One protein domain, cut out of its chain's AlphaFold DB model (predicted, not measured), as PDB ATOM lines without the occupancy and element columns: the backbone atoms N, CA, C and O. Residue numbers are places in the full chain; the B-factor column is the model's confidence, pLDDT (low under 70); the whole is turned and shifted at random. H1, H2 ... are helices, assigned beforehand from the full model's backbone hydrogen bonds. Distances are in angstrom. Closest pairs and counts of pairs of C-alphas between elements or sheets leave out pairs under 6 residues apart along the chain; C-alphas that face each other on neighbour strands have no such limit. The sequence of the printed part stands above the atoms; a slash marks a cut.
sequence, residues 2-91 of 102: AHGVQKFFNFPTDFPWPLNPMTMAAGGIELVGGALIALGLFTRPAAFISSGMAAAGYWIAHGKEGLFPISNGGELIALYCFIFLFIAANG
ATOM      1  N   ALA A   2      82.773  91.946  52.510       94.25
ATOM      2  CA  ALA A   2      81.559  91.927  53.340       94.25
ATOM      3  C   ALA A   2      80.595  90.763  53.035       94.25
ATOM      4  O   ALA A   2      80.177  90.068  53.950       94.25
ATOM      5  N   HIS A   3      80.320  90.474  51.760       94.75
ATOM      6  CA  HIS A   3      79.472  89.337  51.387       94.75
ATOM      7  C   HIS A   3      80.043  87.969  51.801       94.75
ATOM      8  O   HIS A   3      79.272  87.074  52.135       94.75
ATOM      9  N   GLY A   4      81.369  87.808  51.835       96.44
ATOM     10  CA  GLY A   4      82.013  86.599  52.348       96.44
ATOM     11  C   GLY A   4      81.943  86.515  53.874       96.44
ATOM     12  O   GLY A   4      81.716  85.437  54.418       96.44
ATOM     13  N   VAL A   5      82.052  87.662  54.560       97.44
ATOM     14  CA  VAL A   5      81.838  87.751  56.015       97.44
ATOM     15  C   VAL A   5      80.413  87.330  56.368       97.44
ATOM     16  O   VAL A   5      80.221  86.484  57.235       97.44
ATOM     17  N   GLN A   6      79.423  87.843  55.641       97.56
ATOM     18  CA  GLN A   6      78.025  87.471  55.836       97.56
ATOM     19  C   GLN A   6      77.811  85.963  55.639       97.56
ATOM     20  O   GLN A   6      77.224  85.319  56.500       97.56
ATOM     21  N   LYS A   7      78.326  85.386  54.543       96.62
ATOM     22  CA  LYS A   7      78.135  83.962  54.209       96.62
ATOM     23  C   LYS A   7      78.715  83.003  55.251       96.62
ATOM     24  O   LYS A   7      78.109  81.972  55.511       96.62
ATOM     25  N   PHE A   8      79.885  83.304  55.812       97.31
ATOM     26  CA  PHE A   8      80.572  82.379  56.723       97.31
ATOM     27  C   PHE A   8      80.393  82.692  58.205       97.31
ATOM     28  O   PHE A   8      80.515  81.787  59.026       97.31
ATOM     29  N   PHE A   9      80.132  83.952  58.551       97.06
ATOM     30  CA  PHE A   9      80.105  84.410  59.941       97.06
ATOM     31  C   PHE A   9      78.772  85.032  60.348       97.06
ATOM     32  O   PHE A   9      78.645  85.414  61.507       97.06
ATOM     33  N   ASN A  10      77.793  85.145  59.439       96.69
ATOM     34  CA  ASN A  10      76.480  85.731  59.730       96.69
ATOM     35  C   ASN A  10      76.570  87.144  60.346       96.69
ATOM     36  O   ASN A  10      75.847  87.500  61.272       96.69
ATOM     37  N   PHE A  11      77.492  87.963  59.833       96.50
ATOM     38  CA  PHE A  11      77.719  89.330  60.300       96.50
ATOM     39  C   PHE A  11      77.768  90.316  59.117       96.50
ATOM     40  O   PHE A  11      78.394  90.005  58.100       96.50
ATOM     41  N   PRO A  12      77.165  91.519  59.220       95.94
ATOM     42  CA  PRO A  12      76.375  92.036  60.348       95.94
ATOM     43  C   PRO A  12      74.948  91.465  60.427       95.94
ATOM     44  O   PRO A  12      74.220  91.784  61.361       95.94
ATOM     45  N   THR A  13      74.544  90.644  59.457       96.38
ATOM     46  CA  THR A  13      73.248  89.957  59.424       96.38
ATOM     47  C   THR A  13      73.442  88.511  58.984       96.38
ATOM     48  O   THR A  13      74.425  88.197  58.307       96.38
ATOM     49  N   ASP A  14      72.467  87.653  59.273       96.25
ATOM     50  CA  ASP A  14      72.487  86.264  58.820       96.25
ATOM     51  C   ASP A  14      72.475  86.160  57.285       96.25
ATOM     52  O   ASP A  14      71.914  87.008  56.571       96.25
ATOM     53  N   PHE A  15      73.112  85.115  56.757       95.81
ATOM     54  CA  PHE A  15      72.959  84.727  55.360       95.81
ATOM     55  C   PHE A  15      71.660  83.915  55.203       95.81
ATOM     56  O   PHE A  15      71.526  82.860  55.822       95.81
ATOM     57  N   PRO A  16      70.689  84.365  54.384       95.12
ATOM     58  CA  PRO A  16      69.335  83.797  54.385       95.12
ATOM     59  C   PRO A  16      69.206  82.441  53.673       95.12
ATOM     60  O   PRO A  16      68.127  81.854  53.671       95.12
ATOM     61  N   TRP A  17      70.275  81.942  53.046       92.94
ATOM     62  CA  TRP A  17      70.254  80.729  52.227       92.94
ATOM     63  C   TRP A  17      71.216  79.670  52.776       92.94
ATOM     64  O   TRP A  17      72.232  80.015  53.376       92.94
ATOM     65  N   PRO A  18      70.964  78.370  52.540       93.69
ATOM     66  CA  PRO A  18      71.931  77.339  52.888       93.69
ATOM     67  C   PRO A  18      73.227  77.507  52.085       93.69
ATOM     68  O   PRO A  18      73.205  77.806  50.886       93.69
ATOM     69  N   LEU A  19      74.363  77.254  52.737       95.56
ATOM     70  CA  LEU A  19      75.654  77.205  52.062       95.56
ATOM     71  C   LEU A  19      75.714  75.988  51.139       95.56
ATOM     72  O   LEU A  19      75.612  74.840  51.564       95.56
ATOM     73  N   ASN A  20      75.915  76.260  49.858       96.12
ATOM     74  CA  ASN A  20      76.216  75.275  48.827       96.12
ATOM     75  C   ASN A  20      77.627  75.524  48.253       96.12
ATOM     76  O   ASN A  20      78.177  76.615  48.447       96.12
ATOM     77  N   PRO A  21      78.211  74.570  47.501       97.12
ATOM     78  CA  PRO A  21      79.575  74.703  46.983       97.12
ATOM     79  C   PRO A  21      79.832  75.998  46.196       97.12
ATOM     80  O   PRO A  21      80.896  76.598  46.331       97.12
ATOM     81  N   MET A  22      78.847  76.479  45.431       95.56
ATOM     82  CA  MET A  22      78.952  77.727  44.668       95.56
ATOM     83  C   MET A  22      79.018  78.953  45.589       95.56
ATOM     84  O   MET A  22      79.900  79.795  45.436       95.56
ATOM     85  N   THR A  23      78.121  79.048  46.574       95.44
ATOM     86  CA  THR A  23      78.121  80.154  47.547       95.44
ATOM     87  C   THR A  23      79.338  80.118  48.467       95.44
ATOM     88  O   THR A  23      79.854  81.177  48.812       95.44
ATOM     89  N   MET A  24      79.849  78.930  48.806       97.19
ATOM     90  CA  MET A  24      81.096  78.778  49.555       97.19
ATOM     91  C   MET A  24      82.296  79.254  48.733       97.19
ATOM     92  O   MET A  24      83.123  80.003  49.245       97.19
ATOM     93  N   ALA A  25      82.378  78.889  47.451       97.62
ATOM     94  CA  ALA A  25      83.439  79.374  46.570       97.62
ATOM     95  C   ALA A  25      83.386  80.903  46.413       97.62
ATOM     96  O   ALA A  25      84.399  81.576  46.607       97.62
ATOM     97  N   ALA A  26      82.201  81.461  46.139       97.06
ATOM     98  CA  ALA A  26      82.003  82.907  46.047       97.06
ATOM     99  C   ALA A  26      82.389  83.611  47.356       97.06
ATOM    100  O   ALA A  26      83.208  84.526  47.340       97.06
ATOM    101  N   GLY A  27      81.886  83.130  48.498       97.31
ATOM    102  CA  GLY A  27      82.218  83.667  49.818       97.31
ATOM    103  C   GLY A  27      83.711  83.619  50.124       97.31
ATOM    104  O   GLY A  27      84.269  84.588  50.642       97.31
ATOM    105  N   GLY A  28      84.376  82.520  49.760       98.31
ATOM    106  CA  GLY A  28      85.816  82.340  49.930       98.31
ATOM    107  C   GLY A  28      86.611  83.378  49.151       98.31
ATOM    108  O   GLY A  28      87.465  84.055  49.722       98.31
ATOM    109  N   ILE A  29      86.290  83.564  47.870       98.31
ATOM    110  CA  ILE A  29      86.966  84.560  47.035       98.31
ATOM    111  C   ILE A  29      86.632  85.980  47.516       98.31
ATOM    112  O   ILE A  29      87.523  86.823  47.594       98.31
ATOM    113  N   GLU A  30      85.386  86.266  47.895       98.00
ATOM    114  CA  GLU A  30      84.991  87.587  48.395       98.00
ATOM    115  C   GLU A  30      85.768  87.963  49.658       98.00
ATOM    116  O   GLU A  30      86.186  89.117  49.797       98.00
ATOM    117  N   LEU A  31      85.923  87.017  50.585       98.00
ATOM    118  CA  LEU A  31      86.603  87.220  51.857       98.00
ATOM    119  C   LEU A  31      88.119  87.286  51.665       98.00
ATOM    120  O   LEU A  31      88.723  88.317  51.953       98.00
ATOM    121  N   VAL A  32      88.718  86.212  51.146       98.31
ATOM    122  CA  VAL A  32      90.174  86.080  51.004       98.31
ATOM    123  C   VAL A  32      90.694  87.031  49.934       98.31
ATOM    124  O   VAL A  32      91.619  87.792  50.196       98.31
ATOM    125  N   GLY A  33      90.074  87.056  48.754       97.75
ATOM    126  CA  GLY A  33      90.440  87.980  47.679       97.75
ATOM    127  C   GLY A  33      90.269  89.436  48.104       97.75
ATOM    128  O   GLY A  33      91.166  90.247  47.891       97.75
ATOM    129  N   GLY A  34      89.173  89.758  48.799       97.12
ATOM    130  CA  GLY A  34      88.959  91.089  49.367       97.12
ATOM    131  C   GLY A  34      90.042  91.498  50.371       97.12
ATOM    132  O   GLY A  34      90.553  92.613  50.281       97.12
ATOM    133  N   ALA A  35      90.426  90.602  51.284       97.56
ATOM    134  CA  ALA A  35      91.489  90.853  52.256       97.56
ATOM    135  C   ALA A  35      92.857  91.036  51.578       97.56
ATOM    136  O   ALA A  35      93.568  91.993  51.877       97.56
ATOM    137  N   LEU A  36      93.202  90.172  50.620       97.38
ATOM    138  CA  LEU A  36      94.437  90.270  49.839       97.38
ATOM    139  C   LEU A  36      94.530  91.605  49.089       97.38
ATOM    140  O   LEU A  36      95.542  92.299  49.177       97.38
ATOM    141  N   ILE A  37      93.454  92.011  48.406       97.19
ATOM    142  CA  ILE A  37      93.391  93.295  47.696       97.19
ATOM    143  C   ILE A  37      93.526  94.463  48.677       97.19
ATOM    144  O   ILE A  37      94.329  95.360  48.425       97.19
ATOM    145  N   ALA A  38      92.795  94.443  49.796       96.00
ATOM    146  CA  ALA A  38      92.816  95.516  50.793       96.00
ATOM    147  C   ALA A  38      94.199  95.699  51.441       96.00
ATOM    148  O   ALA A  38      94.645  96.826  51.630       96.00
ATOM    149  N   LEU A  39      94.893  94.598  51.734       95.94
ATOM    150  CA  LEU A  39      96.256  94.602  52.278       95.94
ATOM    151  C   LEU A  39      97.330  94.884  51.213       95.94
ATOM    152  O   LEU A  39      98.504  95.084  51.530       95.94
ATOM    153  N   GLY A  40      96.959  94.878  49.934       95.44
ATOM    154  CA  GLY A  40      97.904  95.029  48.837       95.44
ATOM    155  C   GLY A  40      98.815  93.811  48.631       95.44
ATOM    156  O   GLY A  40      99.918  93.983  48.119       95.44
ATOM    157  N   LEU A  41      98.393  92.613  49.050       95.44
ATOM    158  CA  LEU A  41      99.105  91.343  48.873       95.44
ATOM    159  C   LEU A  41      98.576  90.621  47.635       95.44
ATOM    160  O   LEU A  41      97.367  90.446  47.504       95.44
ATOM    161  N   PHE A  42      99.458  90.184  46.729       95.44
ATOM    162  CA  PHE A  42      99.060  89.487  45.494       95.44
ATOM    163  C   PHE A  42      97.884  90.175  44.764       95.44
ATOM    164  O   PHE A  42      97.010  89.519  44.199       95.44
ATOM    165  N   THR A  43      97.839  91.513  44.786       96.56
ATOM    166  CA  THR A  43      96.654  92.284  44.378       96.56
ATOM    167  C   THR A  43      96.229  91.991  42.948       96.56
ATOM    168  O   THR A  43      95.039  91.866  42.685       96.56
ATOM    169  N   ARG A  44      97.190  91.829  42.031       97.25
ATOM    170  CA  ARG A  44      96.907  91.564  40.615       97.25
ATOM    171  C   ARG A  44      96.135  90.249  40.419       97.25
ATOM    172  O   ARG A  44      95.010  90.310  39.923       97.25
ATOM    173  N   PRO A  45      96.663  89.075  40.825       97.88
ATOM    174  CA  PRO A  45      95.926  87.821  40.683       97.88
ATOM    175  C   PRO A  45      94.663  87.769  41.556       97.88
ATOM    176  O   PRO A  45      93.637  87.287  41.083       97.88
ATOM    177  N   ALA A  46      94.682  88.308  42.782       98.06
ATOM    178  CA  ALA A  46      93.496  88.323  43.646       98.06
ATOM    179  C   ALA A  46      92.336  89.127  43.026       98.06
ATOM    180  O   ALA A  46      91.185  88.680  43.040       98.06
ATOM    181  N   ALA A  47      92.637  90.286  42.435       98.31
ATOM    182  CA  ALA A  47      91.650  91.111  41.750       98.31
ATOM    183  C   ALA A  47      91.165  90.471  40.445       98.31
ATOM    184  O   ALA A  47      89.970  90.506  40.173       98.31
ATOM    185  N   PHE A  48      92.036  89.806  39.681       98.62
ATOM    186  CA  PHE A  48      91.620  89.084  38.474       98.62
ATOM    187  C   PHE A  48      90.644  87.935  38.780       98.62
ATOM    188  O   PHE A  48      89.639  87.759  38.097       98.62
ATOM    189  N   ILE A  49      90.893  87.172  39.846       98.62
ATOM    190  CA  ILE A  49      89.970  86.113  40.276       98.62
ATOM    191  C   ILE A  49      88.646  86.724  40.765       98.62
ATOM    192  O   ILE A  49      87.567  86.232  40.431       98.62
ATOM    193  N   SER A  50      88.714  87.825  41.522       98.56
ATOM    194  CA  SER A  50      87.524  88.525  42.023       98.56
ATOM    195  C   SER A  50      86.673  89.120  40.894       98.56
ATOM    196  O   SER A  50      85.446  89.061  40.972       98.56
ATOM    197  N   SER A  51      87.285  89.642  39.821       98.69
ATOM    198  CA  SER A  51      86.550  90.122  38.644       98.69
ATOM    199  C   SER A  51      85.870  88.977  37.897       98.69
ATOM    200  O   SER A  51      84.695  89.090  37.559       98.69
ATOM    201  N   GLY A  52      86.557  87.845  37.712       98.31
ATOM    202  CA  GLY A  52      85.976  86.648  37.100       98.31
ATOM    203  C   GLY A  52      84.767  86.113  37.874       98.31
ATOM    204  O   GLY A  52      83.743  85.783  37.275       98.31
ATOM    205  N   MET A  53      84.841  86.094  39.208       98.44
ATOM    206  CA  MET A  53      83.707  85.719  40.057       98.44
ATOM    207  C   MET A  53      82.524  86.682  39.900       98.44
ATOM    208  O   MET A  53      81.391  86.226  39.766       98.44
ATOM    209  N   ALA A  54      82.772  87.997  39.871       98.12
ATOM    210  CA  ALA A  54      81.726  88.995  39.654       98.12
ATOM    211  C   ALA A  54      81.090  88.866  38.257       98.12
ATOM    212  O   ALA A  54      79.868  88.934  38.135       98.12
ATOM    213  N   ALA A  55      81.891  88.601  37.218       98.06
ATOM    214  CA  ALA A  55      81.399  88.346  35.865       98.06
ATOM    215  C   ALA A  55      80.489  87.110  35.811       98.06
ATOM    216  O   ALA A  55      79.385  87.177  35.271       98.06
ATOM    217  N   ALA A  56      80.916  85.993  36.409       97.75
ATOM    218  CA  ALA A  56      80.084  84.796  36.516       97.75
ATOM    219  C   ALA A  56      78.803  85.077  37.321       97.75
ATOM    220  O   ALA A  56      77.711  84.709  36.893       97.75
ATOM    221  N   GLY A  57      78.924  85.789  38.445       96.56
ATOM    222  CA  GLY A  57      77.800  86.190  39.290       96.56
ATOM    223  C   GLY A  57      76.764  87.035  38.550       96.56
ATOM    224  O   GLY A  57      75.570  86.786  38.705       96.56
ATOM    225  N   TYR A  58      77.194  87.963  37.687       97.75
ATOM    226  CA  TYR A  58      76.283  88.750  36.855       97.75
ATOM    227  C   TYR A  58      75.419  87.842  35.979       97.75
ATOM    228  O   TYR A  58      74.198  87.942  36.011       97.75
ATOM    229  N   TRP A  59      76.017  86.906  35.243       96.75
ATOM    230  CA  TRP A  59      75.259  86.023  34.351       96.75
ATOM    231  C   TRP A  59      74.403  84.991  35.090       96.75
ATOM    232  O   TRP A  59      73.345  84.606  34.594       96.75
ATOM    233  N   ILE A  60      74.831  84.557  36.277       95.06
ATOM    234  CA  ILE A  60      74.081  83.600  37.099       95.06
ATOM    235  C   ILE A  60      72.847  84.257  37.735       95.06
ATOM    236  O   ILE A  60      71.787  83.627  37.749       95.06
ATOM    237  N   ALA A  61      72.977  85.486  38.247       93.75
ATOM    238  CA  ALA A  61      71.951  86.136  39.068       93.75
ATOM    239  C   ALA A  61      71.166  87.261  38.367       93.75
ATOM    240  O   ALA A  61      70.027  87.502  38.744       93.75
ATOM    241  N   HIS A  62      71.739  87.937  37.367       96.06
ATOM    242  CA  HIS A  62      71.143  89.134  36.745       96.06
ATOM    243  C   HIS A  62      70.939  89.007  35.232       96.06
ATOM    244  O   HIS A  62      69.926  89.452  34.702       96.06
ATOM    245  N   GLY A  63      71.865  88.362  34.522       93.56
ATOM    246  CA  GLY A  63      71.845  88.272  33.058       93.56
ATOM    247  C   GLY A  63      70.630  87.535  32.482       93.56
ATOM    248  O   GLY A  63      70.309  87.718  31.312       93.56
ATOM    249  N   LYS A  64      69.941  86.722  33.297       91.56
ATOM    250  CA  LYS A  64      68.686  86.050  32.920       91.56
ATOM    251  C   LYS A  64      67.469  86.979  32.953       91.56
ATOM    252  O   LYS A  64      66.542  86.761  32.183       91.56
ATOM    253  N   GLU A  65      67.500  88.012  33.790       92.25
ATOM    254  CA  GLU A  65      66.423  89.003  33.936       92.25
ATOM    255  C   GLU A  65      66.538  90.137  32.896       92.25
ATOM    256  O   GLU A  65      65.614  90.917  32.692       92.25
ATOM    257  N   GLY A  66      67.680  90.234  32.210       92.56
ATOM    258  CA  GLY A  66      67.923  91.187  31.132       92.56
ATOM    259  C   GLY A  66      69.410  91.310  30.821       92.56
ATOM    260  O   GLY A  66      70.255  90.994  31.652       92.56
ATOM    261  N   LEU A  67      69.755  91.783  29.621       92.81
ATOM    262  CA  LEU A  67      71.163  91.928  29.225       92.81
ATOM    263  C   LEU A  67      71.845  93.132  29.876       92.81
ATOM    264  O   LEU A  67      73.037  93.066  30.178       92.81
ATOM    265  N   PHE A  68      71.112  94.228  30.074       95.62
ATOM    266  CA  PHE A  68      71.681  95.489  30.534       95.62
ATOM    267  C   PHE A  68      71.565  95.635  32.057       95.62
ATOM    268  O   PHE A  68      70.468  95.449  32.589       95.62
ATOM    269  N   PRO A  69      72.646  96.045  32.756       96.06
ATOM    270  CA  PRO A  69      72.631  96.194  34.211       96.06
ATOM    271  C   PRO A  69      71.504  97.104  34.717       96.06
ATOM    272  O   PRO A  69      70.823  96.780  35.686       96.06
ATOM    273  N   ILE A  70      71.257  98.201  33.993       96.25
ATOM    274  CA  ILE A  70      70.226  99.198  34.313       96.25
ATOM    275  C   ILE A  70      68.801  98.625  34.314       96.25
ATOM    276  O   ILE A  70      67.910  99.181  34.946       96.25
ATOM    277  N   SER A  71      68.567  97.518  33.602       96.31
ATOM    278  CA  SER A  71      67.249  96.883  33.495       96.31
ATOM    279  C   SER A  71      67.082  95.641  34.376       96.31
ATOM    280  O   SER A  71      65.977  95.119  34.446       96.31
ATOM    281  N   ASN A  72      68.145  95.144  35.021       96.69
ATOM    282  CA  ASN A  72      68.130  93.872  35.765       96.69
ATOM    283  C   ASN A  72      68.691  93.973  37.202       96.69
ATOM    284  O   ASN A  72      68.916  92.954  37.863       96.69
ATOM    285  N   GLY A  73      68.982  95.190  37.677       96.06
ATOM    286  CA  GLY A  73      69.543  95.442  39.011       96.06
ATOM    287  C   GLY A  73      70.994  94.975  39.198       96.06
ATOM    288  O   GLY A  73      71.482  94.918  40.325       96.06
ATOM    289  N   GLY A  74      71.697  94.621  38.119       97.25
ATOM    290  CA  GLY A  74      73.067  94.100  38.128       97.25
ATOM    291  C   GLY A  74      74.158  95.173  38.056       97.25
ATOM    292  O   GLY A  74      75.320  94.850  37.805       97.25
ATOM    293  N   GLU A  75      73.813  96.448  38.244       97.81
ATOM    294  CA  GLU A  75      74.731  97.590  38.109       97.81
ATOM    295  C   GLU A  75      75.946  97.472  39.031       97.81
ATOM    296  O   GLU A  75      77.082  97.615  38.578       97.81
ATOM    297  N   LEU A  76      75.728  97.143  40.308       97.38
ATOM    298  CA  LEU A  76      76.810  97.054  41.289       97.38
ATOM    299  C   LEU A  76      77.764  95.893  41.005       97.38
ATOM    300  O   LEU A  76      78.977  96.077  41.055       97.38
ATOM    301  N   ILE A  77      77.250  94.703  40.680       97.44
ATOM    302  CA  ILE A  77      78.117  93.547  40.413       97.44
ATOM    303  C   ILE A  77      78.894  93.718  39.099       97.44
ATOM    304  O   ILE A  77      80.072  93.357  39.036       97.44
ATOM    305  N   ALA A  78      78.293  94.355  38.086       97.94
ATOM    306  CA  ALA A  78      78.991  94.742  36.863       97.94
ATOM    307  C   ALA A  78      80.086  95.785  37.149       97.94
ATOM    308  O   ALA A  78      81.224  95.628  36.702       97.94
ATOM    309  N   LEU A  79      79.783  96.811  37.951       98.12
ATOM    310  CA  LEU A  79      80.757  97.820  38.366       98.12
ATOM    311  C   LEU A  79      81.932  97.185  39.127       98.12
ATOM    312  O   LEU A  79      83.087  97.446  38.794       98.12
ATOM    313  N   TYR A  80      81.663  96.309  40.100       97.62
ATOM    314  CA  TYR A  80      82.713  95.609  40.844       97.62
ATOM    315  C   TYR A  80      83.579  94.728  39.943       97.62
ATOM    316  O   TYR A  80      84.797  94.711  40.115       97.62
ATOM    317  N   CYS A  81      82.990  94.055  38.949       98.31
ATOM    318  CA  CYS A  81      83.747  93.302  37.951       98.31
ATOM    319  C   CYS A  81      84.803  94.183  37.265       98.31
ATOM    320  O   CYS A  81      85.987  93.831  37.243       98.31
ATOM    321  N   PHE A  82      84.407  95.352  36.756       98.44
ATOM    322  CA  PHE A  82      85.334  96.260  36.075       98.44
ATOM    323  C   PHE A  82      86.316  96.951  37.025       98.44
ATOM    324  O   PHE A  82      87.479  97.114  36.661       98.44
ATOM    325  N   ILE A  83      85.909  97.292  38.251       98.31
ATOM    326  CA  ILE A  83      86.822  97.827  39.274       98.31
ATOM    327  C   ILE A  83      87.914  96.805  39.598       98.31
ATOM    328  O   ILE A  83      89.096  97.144  39.608       98.31
ATOM    329  N   PHE A  84      87.552  95.543  39.826       98.38
ATOM    330  CA  PHE A  84      88.538  94.499  40.085       98.38
ATOM    331  C   PHE A  84      89.429  94.240  38.869       98.38
ATOM    332  O   PHE A  84      90.633  94.062  39.033       98.38
ATOM    333  N   LEU A  85      88.892  94.301  37.649       98.38
ATOM    334  CA  LEU A  85      89.706  94.191  36.438       98.38
ATOM    335  C   LEU A  85      90.692  95.365  36.297       98.38
ATOM    336  O   LEU A  85      91.859  95.160  35.960       98.38
ATOM    337  N   PHE A  86      90.258  96.581  36.626       98.31
ATOM    338  CA  PHE A  86      91.123  97.756  36.680       98.31
ATOM    339  C   PHE A  86      92.239  97.577  37.716       98.31
ATOM    340  O   PHE A  86      93.407  97.807  37.401       98.31
ATOM    341  N   ILE A  87      91.914  97.111  38.924       97.81
ATOM    342  CA  ILE A  87      92.904  96.822  39.974       97.81
ATOM    343  C   ILE A  87      93.866  95.714  39.521       97.81
ATOM    344  O   ILE A  87      95.071  95.815  39.751       97.81
ATOM    345  N   ALA A  88      93.377  94.686  38.826       97.81
ATOM    346  CA  ALA A  88      94.219  93.626  38.279       97.81
ATOM    347  C   ALA A  88      95.245  94.167  37.267       97.81
ATOM    348  O   ALA A  88      96.405  93.746  37.274       97.81
ATOM    349  N   ALA A  89      94.837  95.127  36.430       97.56
ATOM    350  CA  ALA A  89      95.696  95.767  35.439       97.56
ATOM    351  C   ALA A  89      96.688  96.769  36.058       97.56
ATOM    352  O   ALA A  89      97.864  96.761  35.683       97.56
ATOM    353  N   ASN A  90      96.252  97.581  37.026       95.94
ATOM    354  CA  ASN A  90      97.063  98.643  37.640       95.94
ATOM    355  C   ASN A  90      97.985  98.124  38.751       95.94
ATOM    356  O   ASN A  90      99.122  98.570  38.871       95.94
ATOM    357  N   GLY A  91      97.544  97.129  39.519       92.00
ATOM    358  CA  GLY A  91      98.265  96.609  40.677       92.00
ATOM    359  C   GLY A  91      97.928  97.325  41.986       92.00
ATOM    360  O   GLY A  91      96.931  98.034  42.100       92.00
TER     361      GLY A  91
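What this domain is: This is residues 2 to 91 of the 102 residues of the protein "LuxR family transcriptional regulator" of Robiginitomaculum sp (UniProt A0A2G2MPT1). Long helices H2, H3 and H5 zigzag, H3 packing on both others. Short H1 crosses H2. The compact, all-helix printed part has 90 residues, five named helices, a radius of gyration of the C-alphas of 13.3 A and spans of 35 by 30 by 22 A.

How they stand to each other: H1, residues 2 to 9, touches residues 23 to 31 of H2, 21 to 39, at a steep 58 degrees; closest C-alphas 4 and 27, 3.9 A. H2 and H3, 43 to 61, form a hairpin at 35.0 degrees, only just shallow; closest C-alphas 37 and 43, 4.8 A. H3 touches H5, 75 to 90, at a shallow 22 degrees; closest C-alphas 44 and 88, 4.1 A. H4, 69 to 72, is close to H5, not clearly touching. In the other helices every O i to N i+4 pair is within hydrogen-bond range.

Where its parts are: H1 begins at C-alpha 2 (81.559, 91.927, 53.340); H5 ends at C-alpha 90 (97.063, 98.643, 37.640). H2 is 26.5 A long.

The domain as a whole: The link H1 to H2 is long; no cut occurs, no pLDDT is under 70.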